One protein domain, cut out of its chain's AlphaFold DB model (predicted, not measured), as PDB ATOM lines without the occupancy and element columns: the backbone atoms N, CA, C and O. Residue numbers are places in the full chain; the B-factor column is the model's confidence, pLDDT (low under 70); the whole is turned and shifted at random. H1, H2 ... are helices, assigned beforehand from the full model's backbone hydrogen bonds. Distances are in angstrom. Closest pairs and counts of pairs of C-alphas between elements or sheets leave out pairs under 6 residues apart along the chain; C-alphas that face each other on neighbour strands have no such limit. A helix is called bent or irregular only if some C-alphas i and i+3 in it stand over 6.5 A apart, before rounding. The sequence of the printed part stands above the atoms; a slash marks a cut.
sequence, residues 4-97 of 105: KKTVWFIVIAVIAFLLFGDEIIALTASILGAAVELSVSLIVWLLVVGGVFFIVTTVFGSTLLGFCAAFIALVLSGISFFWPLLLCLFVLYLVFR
ATOM      1  N   LYS A   4      23.615  29.413  18.711       69.81
ATOM      2  CA  LYS A   4      23.427  29.738  20.130       69.81
ATOM      3  C   LYS A   4      22.170  30.566  20.391       69.81
ATOM      4  O   LYS A   4      21.513  30.329  21.394       69.81
ATOM      5  N   LYS A   5      21.808  31.508  19.509       71.69
ATOM      6  CA  LYS A   5      20.564  32.288  19.636       71.69
ATOM      7  C   LYS A   5      19.342  31.412  19.363       71.69
ATOM      8  O   LYS A   5      18.382  31.504  20.113       71.69
ATOM      9  N   THR A   6      19.399  30.531  18.364       74.69
ATOM     10  CA  THR A   6      18.314  29.583  18.054       74.69
ATOM     11  C   THR A   6      18.072  28.608  19.206       74.69
ATOM     12  O   THR A   6      16.934  28.440  19.634       74.69
ATOM     13  N   VAL A   7      19.135  28.038  19.782       79.62
ATOM     14  CA  VAL A   7      19.041  27.162  20.964       79.62
ATOM     15  C   VAL A   7      18.481  27.921  22.167       79.62
ATOM     16  O   VAL A   7      17.628  27.399  22.876       79.62
ATOM     17  N   TRP A   8      18.888  29.175  22.378       80.50
ATOM     18  CA  TRP A   8      18.366  29.983  23.483       80.50
ATOM     19  C   TRP A   8      16.883  30.354  23.305       80.50
ATOM     20  O   TRP A   8      16.126  30.327  24.271       80.50
ATOM     21  N   PHE A   9      16.438  30.609  22.070       81.94
ATOM     22  CA  PHE A   9      15.019  30.791  21.746       81.94
ATOM     23  C   PHE A   9      14.197  29.526  22.007       81.94
ATOM     24  O   PHE A   9      13.098  29.621  22.545       81.94
ATOM     25  N   ILE A  10      14.734  28.348  21.679       82.69
ATOM     26  CA  ILE A  10      14.081  27.064  21.961       82.69
ATOM     27  C   ILE A  10      13.948  26.854  23.474       82.69
ATOM     28  O   ILE A  10      12.874  26.498  23.945       82.69
ATOM     29  N   VAL A  11      14.997  27.131  24.252       83.06
ATOM     30  CA  VAL A  11      14.955  27.003  25.719       83.06
ATOM     31  C   VAL A  11      13.928  27.957  26.333       83.06
ATOM     32  O   VAL A  11      13.140  27.539  27.179       83.06
ATOM     33  N   ILE A  12      13.868  29.211  25.873       81.94
ATOM     34  CA  ILE A  12      12.838  30.164  26.316       81.94
ATOM     35  C   ILE A  12      11.436  29.683  25.942       81.94
ATOM     36  O   ILE A  12      10.535  29.762  26.773       81.94
ATOM     37  N   ALA A  13      11.240  29.168  24.727       78.88
ATOM     38  CA  ALA A  13       9.946  28.661  24.285       78.88
ATOM     39  C   ALA A  13       9.481  27.465  25.131       78.88
ATOM     40  O   ALA A  13       8.311  27.396  25.493       78.88
ATOM     41  N   VAL A  14      10.392  26.563  25.510       82.50
ATOM     42  CA  VAL A  14      10.085  25.414  26.378       82.50
ATOM     43  C   VAL A  14       9.726  25.863  27.796       82.50
ATOM     44  O   VAL A  14       8.757  25.368  28.361       82.50
ATOM     45  N   ILE A  15      10.452  26.827  28.368       81.31
ATOM     46  CA  ILE A  15      10.145  27.365  29.704       81.31
ATOM     47  C   ILE A  15       8.805  28.111  29.693       81.31
ATOM     48  O   ILE A  15       7.987  27.921  30.589       81.31
ATOM     49  N   ALA A  16       8.545  28.913  28.658       74.25
ATOM     50  CA  ALA A  16       7.264  29.589  28.481       74.25
ATOM     51  C   ALA A  16       6.111  28.585  28.320       74.25
ATOM     52  O   ALA A  16       5.056  28.772  28.916       74.25
ATOM     53  N   PHE A  17       6.324  27.490  27.584       76.44
ATOM     54  CA  PHE A  17       5.344  26.414  27.451       76.44
ATOM     55  C   PHE A  17       5.134  25.636  28.757       76.44
ATOM     56  O   PHE A  17       4.025  25.209  29.029       76.44
ATOM     57  N   LEU A  18       6.139  25.474  29.616       76.62
ATOM     58  CA  LEU A  18       5.944  24.832  30.923       76.62
ATOM     59  C   LEU A  18       5.180  25.719  31.917       76.62
ATOM     60  O   LEU A  18       4.476  25.195  32.772       76.62
ATOM     61  N   LEU A  19       5.310  27.043  31.804       76.62
ATOM     62  CA  LEU A  19       4.635  27.999  32.690       76.62
ATOM     63  C   LEU A  19       3.222  28.366  32.221       76.62
ATOM     64  O   LEU A  19       2.347  28.560  33.055       76.62
ATOM     65  N   PHE A  20       3.002  28.463  30.908       72.62
ATOM     66  CA  PHE A  20       1.724  28.884  30.312       72.62
ATOM     67  C   PHE A  20       1.045  27.796  29.478       72.62
ATOM     68  O   PHE A  20      -0.049  28.011  28.966       72.62
ATOM     69  N   GLY A  21       1.676  26.633  29.304       71.69
ATOM     70  CA  GLY A  21       1.125  25.548  28.496       71.69
ATOM     71  C   GLY A  21      -0.186  25.030  29.057       71.69
ATOM     72  O   GLY A  21      -1.102  24.813  28.276       71.69
ATOM     73  N   ASP A  22      -0.312  24.915  30.380       80.62
ATOM     74  CA  ASP A  22      -1.564  24.476  31.005       80.62
ATOM     75  C   ASP A  22      -2.705  25.467  30.719       80.62
ATOM     76  O   ASP A  22      -3.767  25.075  30.247       80.62
ATOM     77  N   GLU A  23      -2.446  26.773  30.837       79.62
ATOM     78  CA  GLU A  23      -3.412  27.828  30.503       79.62
ATOM     79  C   GLU A  23      -3.813  27.807  29.015       79.62
ATOM     80  O   GLU A  23      -4.989  27.932  28.674       79.62
ATOM     81  N   ILE A  24      -2.846  27.627  28.103       78.38
ATOM     82  CA  ILE A  24      -3.085  27.605  26.650       78.38
ATOM     83  C   ILE A  24      -3.853  26.342  26.243       78.38
ATOM     84  O   ILE A  24      -4.763  26.403  25.408       78.38
ATOM     85  N   ILE A  25      -3.505  25.196  26.831       80.50
ATOM     86  CA  ILE A  25      -4.182  23.920  26.601       80.50
ATOM     87  C   ILE A  25      -5.601  23.986  27.169       80.50
ATOM     88  O   ILE A  25      -6.537  23.613  26.464       80.50
ATOM     89  N   ALA A  26      -5.789  24.529  28.374       79.75
ATOM     90  CA  ALA A  26      -7.099  24.722  28.989       79.75
ATOM     91  C   ALA A  26      -7.985  25.664  28.162       79.75
ATOM     92  O   ALA A  26      -9.145  25.346  27.897       79.75
ATOM     93  N   LEU A  27      -7.437  26.784  27.677       82.69
ATOM     94  CA  LEU A  27      -8.172  27.717  26.823       82.69
ATOM     95  C   LEU A  27      -8.608  27.034  25.521       82.69
ATOM     96  O   LEU A  27      -9.781  27.078  25.153       82.69
ATOM     97  N   THR A  28      -7.687  26.342  24.853       79.81
ATOM     98  CA  THR A  28      -7.970  25.650  23.589       79.81
ATOM     99  C   THR A  28      -8.985  24.524  23.787       79.81
ATOM    100  O   THR A  28      -9.929  24.398  23.007       79.81
ATOM    101  N   ALA A  29      -8.848  23.744  24.862       82.06
ATOM    102  CA  ALA A  29      -9.783  22.685  25.222       82.06
ATOM    103  C   ALA A  29     -11.173  23.235  25.563       82.06
ATOM    104  O   ALA A  29     -12.167  22.623  25.181       82.06
ATOM    105  N   SER A  30     -11.268  24.399  26.215       80.19
ATOM    106  CA  SER A  30     -12.557  25.031  26.521       80.19
ATOM    107  C   SER A  30     -13.293  25.489  25.261       80.19
ATOM    108  O   SER A  30     -14.489  25.245  25.123       80.19
ATOM    109  N   ILE A  31     -12.574  26.075  24.299       84.81
ATOM    110  CA  ILE A  31     -13.140  26.513  23.018       84.81
ATOM    111  C   ILE A  31     -13.601  25.297  22.208       84.81
ATOM    112  O   ILE A  31     -14.710  25.287  21.674       84.81
ATOM    113  N   LEU A  32     -12.765  24.257  22.139       85.56
ATOM    114  CA  LEU A  32     -13.089  23.033  21.412       85.56
ATOM    115  C   LEU A  32     -14.259  22.288  22.072       85.56
ATOM    116  O   LEU A  32     -15.172  21.845  21.381       85.56
ATOM    117  N   GLY A  33     -14.265  22.201  23.403       83.38
ATOM    118  CA  GLY A  33     -15.343  21.604  24.187       83.38
ATOM    119  C   GLY A  33     -16.667  22.333  23.984       83.38
ATOM    120  O   GLY A  33     -17.669  21.688  23.691       83.38
ATOM    121  N   ALA A  34     -16.659  23.668  24.020       81.12
ATOM    122  CA  ALA A  34     -17.843  24.478  23.751       81.12
ATOM    123  C   ALA A  34     -18.367  24.278  22.320       81.12
ATOM    124  O   ALA A  34     -19.571  24.145  22.114       81.12
ATOM    125  N   ALA A  35     -17.480  24.203  21.322       81.94
ATOM    126  CA  ALA A  35     -17.874  23.945  19.938       81.94
ATOM    127  C   ALA A  35     -18.511  22.554  19.764       81.94
ATOM    128  O   ALA A  35     -19.507  22.412  19.046       81.94
ATOM    129  N   VAL A  36     -17.971  21.532  20.433       86.00
ATOM    130  CA  VAL A  36     -18.524  20.171  20.424       86.00
ATOM    131  C   VAL A  36     -19.869  20.127  21.146       86.00
ATOM    132  O   VAL A  36     -20.820  19.568  20.607       86.00
ATOM    133  N   GLU A  37     -19.985  20.752  22.316       83.56
ATOM    134  CA  GLU A  37     -21.232  20.818  23.081       83.56
ATOM    135  C   GLU A  37     -22.351  21.478  22.271       83.56
ATOM    136  O   GLU A  37     -23.447  20.926  22.157       83.56
ATOM    137  N   LEU A  38     -22.059  22.619  21.638       82.50
ATOM    138  CA  LEU A  38     -23.020  23.338  20.805       82.50
ATOM    139  C   LEU A  38     -23.449  22.475  19.611       82.50
ATOM    140  O   LEU A  38     -24.639  22.371  19.318       82.50
ATOM    141  N   SER A  39     -22.497  21.789  18.976       82.19
ATOM    142  CA  SER A  39     -22.762  20.906  17.834       82.19
ATOM    143  C   SER A  39     -23.639  19.709  18.214       82.19
ATOM    144  O   SER A  39     -24.626  19.426  17.537       82.19
ATOM    145  N   VAL A  40     -23.321  19.021  19.315       84.94
ATOM    146  CA  VAL A  40     -24.091  17.866  19.803       84.94
ATOM    147  C   VAL A  40     -25.482  18.298  20.261       84.94
ATOM    148  O   VAL A  40     -26.470  17.677  19.874       84.94
ATOM    149  N   SER A  41     -25.581  19.389  21.024       83.00
ATOM    150  CA  SER A  41     -26.857  19.942  21.484       83.00
ATOM    151  C   SER A  41     -27.772  20.290  20.306       83.00
ATOM    152  O   SER A  41     -28.940  19.903  20.285       83.00
ATOM    153  N   LEU A  42     -27.231  20.934  19.266       81.56
ATOM    154  CA  LEU A  42     -27.994  21.323  18.080       81.56
ATOM    155  C   LEU A  42     -28.526  20.106  17.307       81.56
ATOM    156  O   LEU A  42     -29.686  20.104  16.894       81.56
ATOM    157  N   ILE A  43     -27.723  19.045  17.167       85.12
ATOM    158  CA  ILE A  43     -28.153  17.788  16.533       85.12
ATOM    159  C   ILE A  43     -29.284  17.128  17.331       85.12
ATOM    160  O   ILE A  43     -30.281  16.705  16.744       85.12
ATOM    161  N   VAL A  44     -29.156  17.058  18.659       88.06
ATOM    162  CA  VAL A  44     -30.182  16.464  19.531       88.06
ATOM    163  C   VAL A  44     -31.497  17.234  19.413       88.06
ATOM    164  O   VAL A  44     -32.546  16.624  19.207       88.06
ATOM    165  N   TRP A  45     -31.455  18.566  19.466       83.94
ATOM    166  CA  TRP A  45     -32.654  19.392  19.331       83.94
ATOM    167  C   TRP A  45     -33.297  19.290  17.947       83.94
ATOM    168  O   TRP A  45     -34.520  19.194  17.859       83.94
ATOM    169  N   LEU A  46     -32.506  19.227  16.870       85.50
ATOM    170  CA  LEU A  46     -33.035  18.974  15.527       85.50
ATOM    171  C   LEU A  46     -33.728  17.613  15.423       85.50
ATOM    172  O   LEU A  46     -34.783  17.520  14.796       85.50
ATOM    173  N   LEU A  47     -33.183  16.576  16.063       89.50
ATOM    174  CA  LEU A  47     -33.810  15.254  16.126       89.50
ATOM    175  C   LEU A  47     -35.153  15.295  16.860       89.50
ATOM    176  O   LEU A  47     -36.131  14.731  16.376       89.50
ATOM    177  N   VAL A  48     -35.220  15.994  17.996       89.12
ATOM    178  CA  VAL A  48     -36.462  16.159  18.766       89.12
ATOM    179  C   VAL A  48     -37.509  16.920  17.951       89.12
ATOM    180  O   VAL A  48     -38.636  16.450  17.808       89.12
ATOM    181  N   VAL A  49     -37.142  18.064  17.367       88.81
ATOM    182  CA  VAL A  49     -38.057  18.884  16.556       88.81
ATOM    183  C   VAL A  49     -38.525  18.120  15.313       88.81
ATOM    184  O   VAL A  49     -39.719  18.115  15.008       88.81
ATOM    185  N   GLY A  50     -37.614  17.425  14.627       88.69
ATOM    186  CA  GLY A  50     -37.937  16.567  13.488       88.69
ATOM    187  C   GLY A  50     -38.851  15.399  13.870       88.69
ATOM    188  O   GLY A  50     -39.785  15.085  13.136       88.69
ATOM    189  N   GLY A  51     -38.647  14.804  15.048       89.38
ATOM    190  CA  GLY A  51     -39.520  13.768  15.596       89.38
ATOM    191  C   GLY A  51     -40.936  14.278  15.864       89.38
ATOM    192  O   GLY A  51     -41.903  13.650  15.438       89.38
ATOM    193  N   VAL A  52     -41.075  15.450  16.494       89.31
ATOM    194  CA  VAL A  52     -42.383  16.089  16.724       89.31
ATOM    195  C   VAL A  52     -43.079  16.394  15.398       89.31
ATOM    196  O   VAL A  52     -44.258  16.077  15.240       89.31
ATOM    197  N   PHE A  53     -42.351  16.944  14.421       89.25
ATOM    198  CA  PHE A  53     -42.876  17.170  13.075       89.25
ATOM    199  C   PHE A  53     -43.403  15.869  12.455       89.25
ATOM    200  O   PHE A  53     -44.540  15.818  11.985       89.25
ATOM    201  N   PHE A  54     -42.601  14.803  12.481       91.00
ATOM    202  CA  PHE A  54     -42.959  13.518  11.887       91.00
ATOM    203  C   PHE A  54     -44.186  12.892  12.560       91.00
ATOM    204  O   PHE A  54     -45.108  12.451  11.880       91.00
ATOM    205  N   ILE A  55     -44.256  12.908  13.892       90.25
ATOM    206  CA  ILE A  55     -45.398  12.364  14.639       90.25
ATOM    207  C   ILE A  55     -46.673  13.151  14.324       90.25
ATOM    208  O   ILE A  55     -47.708  12.567  14.018       90.25
ATOM    209  N   VAL A  56     -46.619  14.483  14.350       89.31
ATOM    210  CA  VAL A  56     -47.816  15.304  14.122       89.31
ATOM    211  C   VAL A  56     -48.291  15.192  12.673       89.31
ATOM    212  O   VAL A  56     -49.491  15.073  12.430       89.31
ATOM    213  N   THR A  57     -47.374  15.165  11.704       89.25
ATOM    214  CA  THR A  57     -47.743  14.989  10.291       89.25
ATOM    215  C   THR A  57     -48.309  13.604   9.993       89.25
ATOM    216  O   THR A  57     -49.278  13.511   9.244       89.25
ATOM    217  N   THR A  58     -47.772  12.544  10.599       89.56
ATOM    218  CA  THR A  58     -48.276  11.172  10.407       89.56
ATOM    219  C   THR A  58     -49.616  10.927  11.098       89.56
ATOM    220  O   THR A  58     -50.473  10.266  10.521       89.56
ATOM    221  N   VAL A  59     -49.836  11.484  12.294       91.19
ATOM    222  CA  VAL A  59     -51.084  11.293  13.053       91.19
ATOM    223  C   VAL A  59     -52.229  12.146  12.507       91.19
ATOM    224  O   VAL A  59     -53.346  11.656  12.368       91.19
ATOM    225  N   PHE A  60     -51.973  13.419  12.190       84.62
ATOM    226  CA  PHE A  60     -53.019  14.354  11.758       84.62
ATOM    227  C   PHE A  60     -53.137  14.482  10.233       84.62
ATOM    228  O   PHE A  60     -54.057  15.138   9.749       84.62
ATOM    229  N   GLY A  61     -52.202  13.911   9.466       84.00
ATOM    230  CA  GLY A  61     -52.185  13.978   7.999       84.00
ATOM    231  C   GLY A  61     -51.958  15.383   7.422       84.00
ATOM    232  O   GLY A  61     -52.041  15.568   6.211       84.00
ATOM    233  N   SER A  62     -51.685  16.385   8.267       81.94
ATOM    234  CA  SER A  62     -51.545  17.789   7.876       81.94
ATOM    235  C   SER A  62     -50.128  18.296   8.124       81.94
ATOM    236  O   SER A  62     -49.660  18.385   9.262       81.94
ATOM    237  N   THR A  63     -49.454  18.681   7.039       85.19
ATOM    238  CA  THR A  63     -48.102  19.258   7.063       85.19
ATOM    239  C   THR A  63     -48.064  20.627   7.733       85.19
ATOM    240  O   THR A  63     -47.093  20.940   8.418       85.19
ATOM    241  N   LEU A  64     -49.138  21.415   7.605       85.12
ATOM    242  CA  LEU A  64     -49.265  22.724   8.248       85.12
ATOM    243  C   LEU A  64     -49.277  22.592   9.778       85.12
ATOM    244  O   LEU A  64     -48.577  23.326  10.474       85.12
ATOM    245  N   LEU A  65     -50.033  21.618  10.299       83.69
ATOM    246  CA  LEU A  65     -50.114  21.359  11.736       83.69
ATOM    247  C   LEU A  65     -48.769  20.870  12.290       83.69
ATOM    248  O   LEU A  65     -48.335  21.316  13.351       83.69
ATOM    249  N   GLY A  66     -48.083  20.006  11.533       84.38
ATOM    250  CA  GLY A  66     -46.732  19.553  11.854       84.38
ATOM    251  C   GLY A  66     -45.726  20.696  11.920       84.38
ATOM    252  O   GLY A  66     -44.952  20.765  12.872       84.38
ATOM    253  N   PHE A  67     -45.766  21.630  10.964       85.00
ATOM    254  CA  PHE A  67     -44.901  22.813  10.972       85.00
ATOM    255  C   PHE A  67     -45.144  23.707  12.191       85.00
ATOM    256  O   PHE A  67     -44.184  24.122  12.837       85.00
ATOM    257  N   CYS A  68     -46.406  23.960  12.553       87.19
ATOM    258  CA  CYS A  68     -46.734  24.712  13.768       87.19
ATOM    259  C   CYS A  68     -46.219  24.014  15.034       87.19
ATOM    260  O   CYS A  68     -45.602  24.656  15.882       87.19
ATOM    261  N   ALA A  69     -46.427  22.702  15.158       86.06
ATOM    262  CA  ALA A  69     -45.960  21.938  16.314       86.06
ATOM    263  C   ALA A  69     -44.426  21.908  16.411       86.06
ATOM    264  O   ALA A  69     -43.870  22.102  17.490       86.06
ATOM    265  N   ALA A  70     -43.739  21.729  15.282       84.69
ATOM    266  CA  ALA A  70     -42.284  21.768  15.202       84.69
ATOM    267  C   ALA A  70     -41.726  23.156  15.547       84.69
ATOM    268  O   ALA A  70     -40.741  23.258  16.274       84.69
ATOM    269  N   PHE A  71     -42.381  24.227  15.092       85.44
ATOM    270  CA  PHE A  71     -42.001  25.598  15.430       85.44
ATOM    271  C   PHE A  71     -42.134  25.869  16.931       85.44
ATOM    272  O   PHE A  71     -41.205  26.384  17.548       85.44
ATOM    273  N   ILE A  72     -43.244  25.452  17.546       87.19
ATOM    274  CA  ILE A  72     -43.443  25.566  18.998       87.19
ATOM    275  C   ILE A  72     -42.378  24.758  19.754       87.19
ATOM    276  O   ILE A  72     -41.781  25.268  20.701       87.19
ATOM    277  N   ALA A  73     -42.096  23.528  19.316       86.00
ATOM    278  CA  ALA A  73     -41.052  22.694  19.906       86.00
ATOM    279  C   ALA A  73     -39.663  23.345  19.801       86.00
ATOM    280  O   ALA A  73     -38.899  23.309  20.762       86.00
ATOM    281  N   LEU A  74     -39.354  23.996  18.676       84.12
ATOM    282  CA  LEU A  74     -38.088  24.695  18.454       84.12
ATOM    283  C   LEU A  74     -37.963  25.952  19.333       84.12
ATOM    284  O   LEU A  74     -36.898  26.210  19.894       84.12
ATOM    285  N   VAL A  75     -39.054  26.696  19.532       83.50
ATOM    286  CA  VAL A  75     -39.089  27.844  20.455       83.50
ATOM    287  C   VAL A  75     -38.901  27.394  21.910       83.50
ATOM    288  O   VAL A  75     -38.089  27.973  22.629       83.50
ATOM    289  N   LEU A  76     -39.585  26.332  22.346       82.88
ATOM    290  CA  LEU A  76     -39.440  25.768  23.700       82.88
ATOM    291  C   LEU A  76     -38.042  25.170  23.945       82.88
ATOM    292  O   LEU A  76     -37.475  25.316  25.028       82.88
ATOM    293  N   SER A  77     -37.466  24.550  22.917       79.88
ATOM    294  CA  SER A  77     -36.064  24.127  22.861       79.88
ATOM    295  C   SER A  77     -35.116  25.305  23.098       79.88
ATOM    296  O   SER A  77     -34.239  25.245  23.958       79.88
ATOM    297  N   GLY A  78     -35.332  26.421  22.392       72.69
ATOM    298  CA  GLY A  78     -34.555  27.648  22.575       72.69
ATOM    299  C   GLY A  78     -34.682  28.236  23.984       72.69
ATOM    300  O   GLY A  78     -33.700  28.707  24.545       72.69
ATOM    301  N   ILE A  79     -35.860  28.144  24.605       74.06
ATOM    302  CA  ILE A  79     -36.071  28.571  25.999       74.06
ATOM    303  C   ILE A  79     -35.351  27.641  26.990       74.06
ATOM    304  O   ILE A  79     -34.905  28.096  28.042       74.06
ATOM    305  N   SER A  80     -35.153  26.362  26.662       68.00
ATOM    306  CA  SER A  80     -34.410  25.433  27.528       68.00
ATOM    307  C   SER A  80     -32.929  25.811  27.682       68.00
ATOM    308  O   SER A  80     -32.340  25.514  28.718       68.00
ATOM    309  N   PHE A  81     -32.345  26.567  26.739       66.94
ATOM    310  CA  PHE A  81     -31.018  27.186  26.907       66.94
ATOM    311  C   PHE A  81     -30.968  28.246  28.018       66.94
ATOM    312  O   PHE A  81     -29.888  28.600  28.490       66.94
ATOM    313  N   PHE A  82     -32.118  28.748  28.467       68.44
ATOM    314  CA  PHE A  82     -32.193  29.713  29.561       68.44
ATOM    315  C   PHE A  82     -31.984  29.047  30.929       68.44
ATOM    316  O   PHE A  82     -31.535  29.694  31.872       68.44
ATOM    317  N   TRP A  83     -32.254  27.741  31.047       71.44
ATOM    318  CA  TRP A  83     -32.151  27.000  32.306       71.44
ATOM    319  C   TRP A  83     -30.709  26.871  32.840       71.44
ATOM    320  O   TRP A  83     -30.494  27.177  34.015       71.44
ATOM    321  N   PRO A  84     -29.693  26.519  32.019       72.31
ATOM    322  CA  PRO A  84     -28.288  26.537  32.431       72.31
ATOM    323  C   PRO A  84     -27.808  27.917  32.890       72.31
ATOM    324  O   PRO A  84     -27.070  28.016  33.866       72.31
ATOM    325  N   LEU A  85     -28.251  28.990  32.227       74.50
ATOM    326  CA  LEU A  85     -27.924  30.368  32.611       74.50
ATOM    327  C   LEU A  85     -28.532  30.733  33.967       74.50
ATOM    328  O   LEU A  85     -27.859  31.333  34.803       74.50
ATOM    329  N   LEU A  86     -29.779  30.329  34.205       78.56
ATOM    330  CA  LEU A  86     -30.469  30.535  35.477       78.56
ATOM    331  C   LEU A  86     -29.799  29.744  36.611       78.56
ATOM    332  O   LEU A  86     -29.607  30.280  37.700       78.56
ATOM    333  N   LEU A  87     -29.364  28.508  36.340       79.69
ATOM    334  CA  LEU A  87     -28.557  27.704  37.263       79.69
ATOM    335  C   LEU A  87     -27.186  28.330  37.532       79.69
ATOM    336  O   LEU A  87     -26.769  28.405  38.684       79.69
ATOM    337  N   CYS A  88     -26.500  28.822  36.503       79.19
ATOM    338  CA  CYS A  88     -25.219  29.509  36.650       79.19
ATOM    339  C   CYS A  88     -25.371  30.767  37.518       79.19
ATOM    340  O   CYS A  88     -24.625  30.957  38.479       79.19
ATOM    341  N   LEU A  89     -26.403  31.577  37.265       79.94
ATOM    342  CA  LEU A  89     -26.735  32.743  38.082       79.94
ATOM    343  C   LEU A  89     -27.094  32.353  39.521       79.94
ATOM    344  O   LEU A  89     -26.704  33.046  40.455       79.94
ATOM    345  N   PHE A  90     -27.793  31.236  39.720       80.69
ATOM    346  CA  PHE A  90     -28.103  30.708  41.045       80.69
ATOM    347  C   PHE A  90     -26.842  30.269  41.804       80.69
ATOM    348  O   PHE A  90     -26.688  30.601  42.977       80.69
ATOM    349  N   VAL A  91     -25.901  29.590  41.141       83.25
ATOM    350  CA  VAL A  91     -24.606  29.219  41.731       83.25
ATOM    351  C   VAL A  91     -23.795  30.466  42.076       83.25
ATOM    352  O   VAL A  91     -23.327  30.588  43.206       83.25
ATOM    353  N   LEU A  92     -23.687  31.431  41.157       80.19
ATOM    354  CA  LEU A  92     -23.033  32.717  41.422       80.19
ATOM    355  C   LEU A  92     -23.706  33.447  42.588       80.19
ATOM    356  O   LEU A  92     -23.024  33.968  43.465       80.19
ATOM    357  N   TYR A  93     -25.037  33.438  42.652       81.12
ATOM    358  CA  TYR A  93     -25.782  33.998  43.772       81.12
ATOM    359  C   TYR A  93     -25.419  33.306  45.088       81.12
ATOM    360  O   TYR A  93     -25.171  34.003  46.062       81.12
ATOM    361  N   LEU A  94     -25.332  31.973  45.141       80.69
ATOM    362  CA  LEU A  94     -24.922  31.250  46.350       80.69
ATOM    363  C   LEU A  94     -23.473  31.550  46.760       80.69
ATOM    364  O   LEU A  94     -23.212  31.698  47.952       80.69
ATOM    365  N   VAL A  95     -22.556  31.684  45.798       81.25
ATOM    366  CA  VAL A  95     -21.141  32.015  46.045       81.25
ATOM    367  C   VAL A  95     -20.977  33.455  46.542       81.25
ATOM    368  O   VAL A  95     -20.241  33.705  47.493       81.25
ATOM    369  N   PHE A  96     -21.685  34.414  45.940       79.62
ATOM    370  CA  PHE A  96     -21.629  35.830  46.323       79.62
ATOM    371  C   PHE A  96     -22.606  36.208  47.441       79.62
ATOM    372  O   PHE A  96     -22.564  37.337  47.946       79.62
ATOM    373  N   ARG A  97     -23.479  35.288  47.869       70.88
ATOM    374  CA  ARG A  97     -24.346  35.482  49.031       70.88
ATOM    375  C   ARG A  97     -23.464  35.531  50.268       70.88
ATOM    376  O   ARG A  97     -23.165  34.513  50.886       70.88
TER     377      ARG A  97
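AT A GLANCE: This is residues 4 to 97 of the 105 residues of an uncharacterized protein of Idiomarina sp. 29L (UniProt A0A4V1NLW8). A long bent helix, H1, and the pair H2 and H3 make an open V; H2 folds back on H1's end, and residues 82 to 97 stick out. The printed part has 94 residues with three named helices, H1 to H3 in order: all helix. It is extended, with radius of gyration of the C-alphas 23.7 A and spans 78 by 41 by 12 A.

HOW THE PARTS SIT: H1, residues 4 to 60, assigned as one helix by its hydrogen bonds, is bent: C-alphas 19 and 22 are 7.3 A apart. Its arms, H1a to residue 19 and H1b from 22, stand at a steep tilt of 54 degrees. Residues 45 to 57 of H1b touch H2, residues 63 to 80, a hairpin at a shallow tilt of 30 degrees; the closest C-alphas, of Phe 53 and Gly 66, are 4.7 A apart. H3, residues 82 to 96, meets H2 only through their link. Every O i to N i+4 pair in H1a, H1b, H2 and H3 is within hydrogen-bond range.

IN THESE COORDINATES: H1b is 55.9 A long; C-alpha 4 is at (23.427, 29.738, 20.130), C-alpha 96 at (-21.629, 35.830, 46.323).

THE WHOLE: The printed part has no cut; pLDDT is under 70 at residues 4 and 80 to 82.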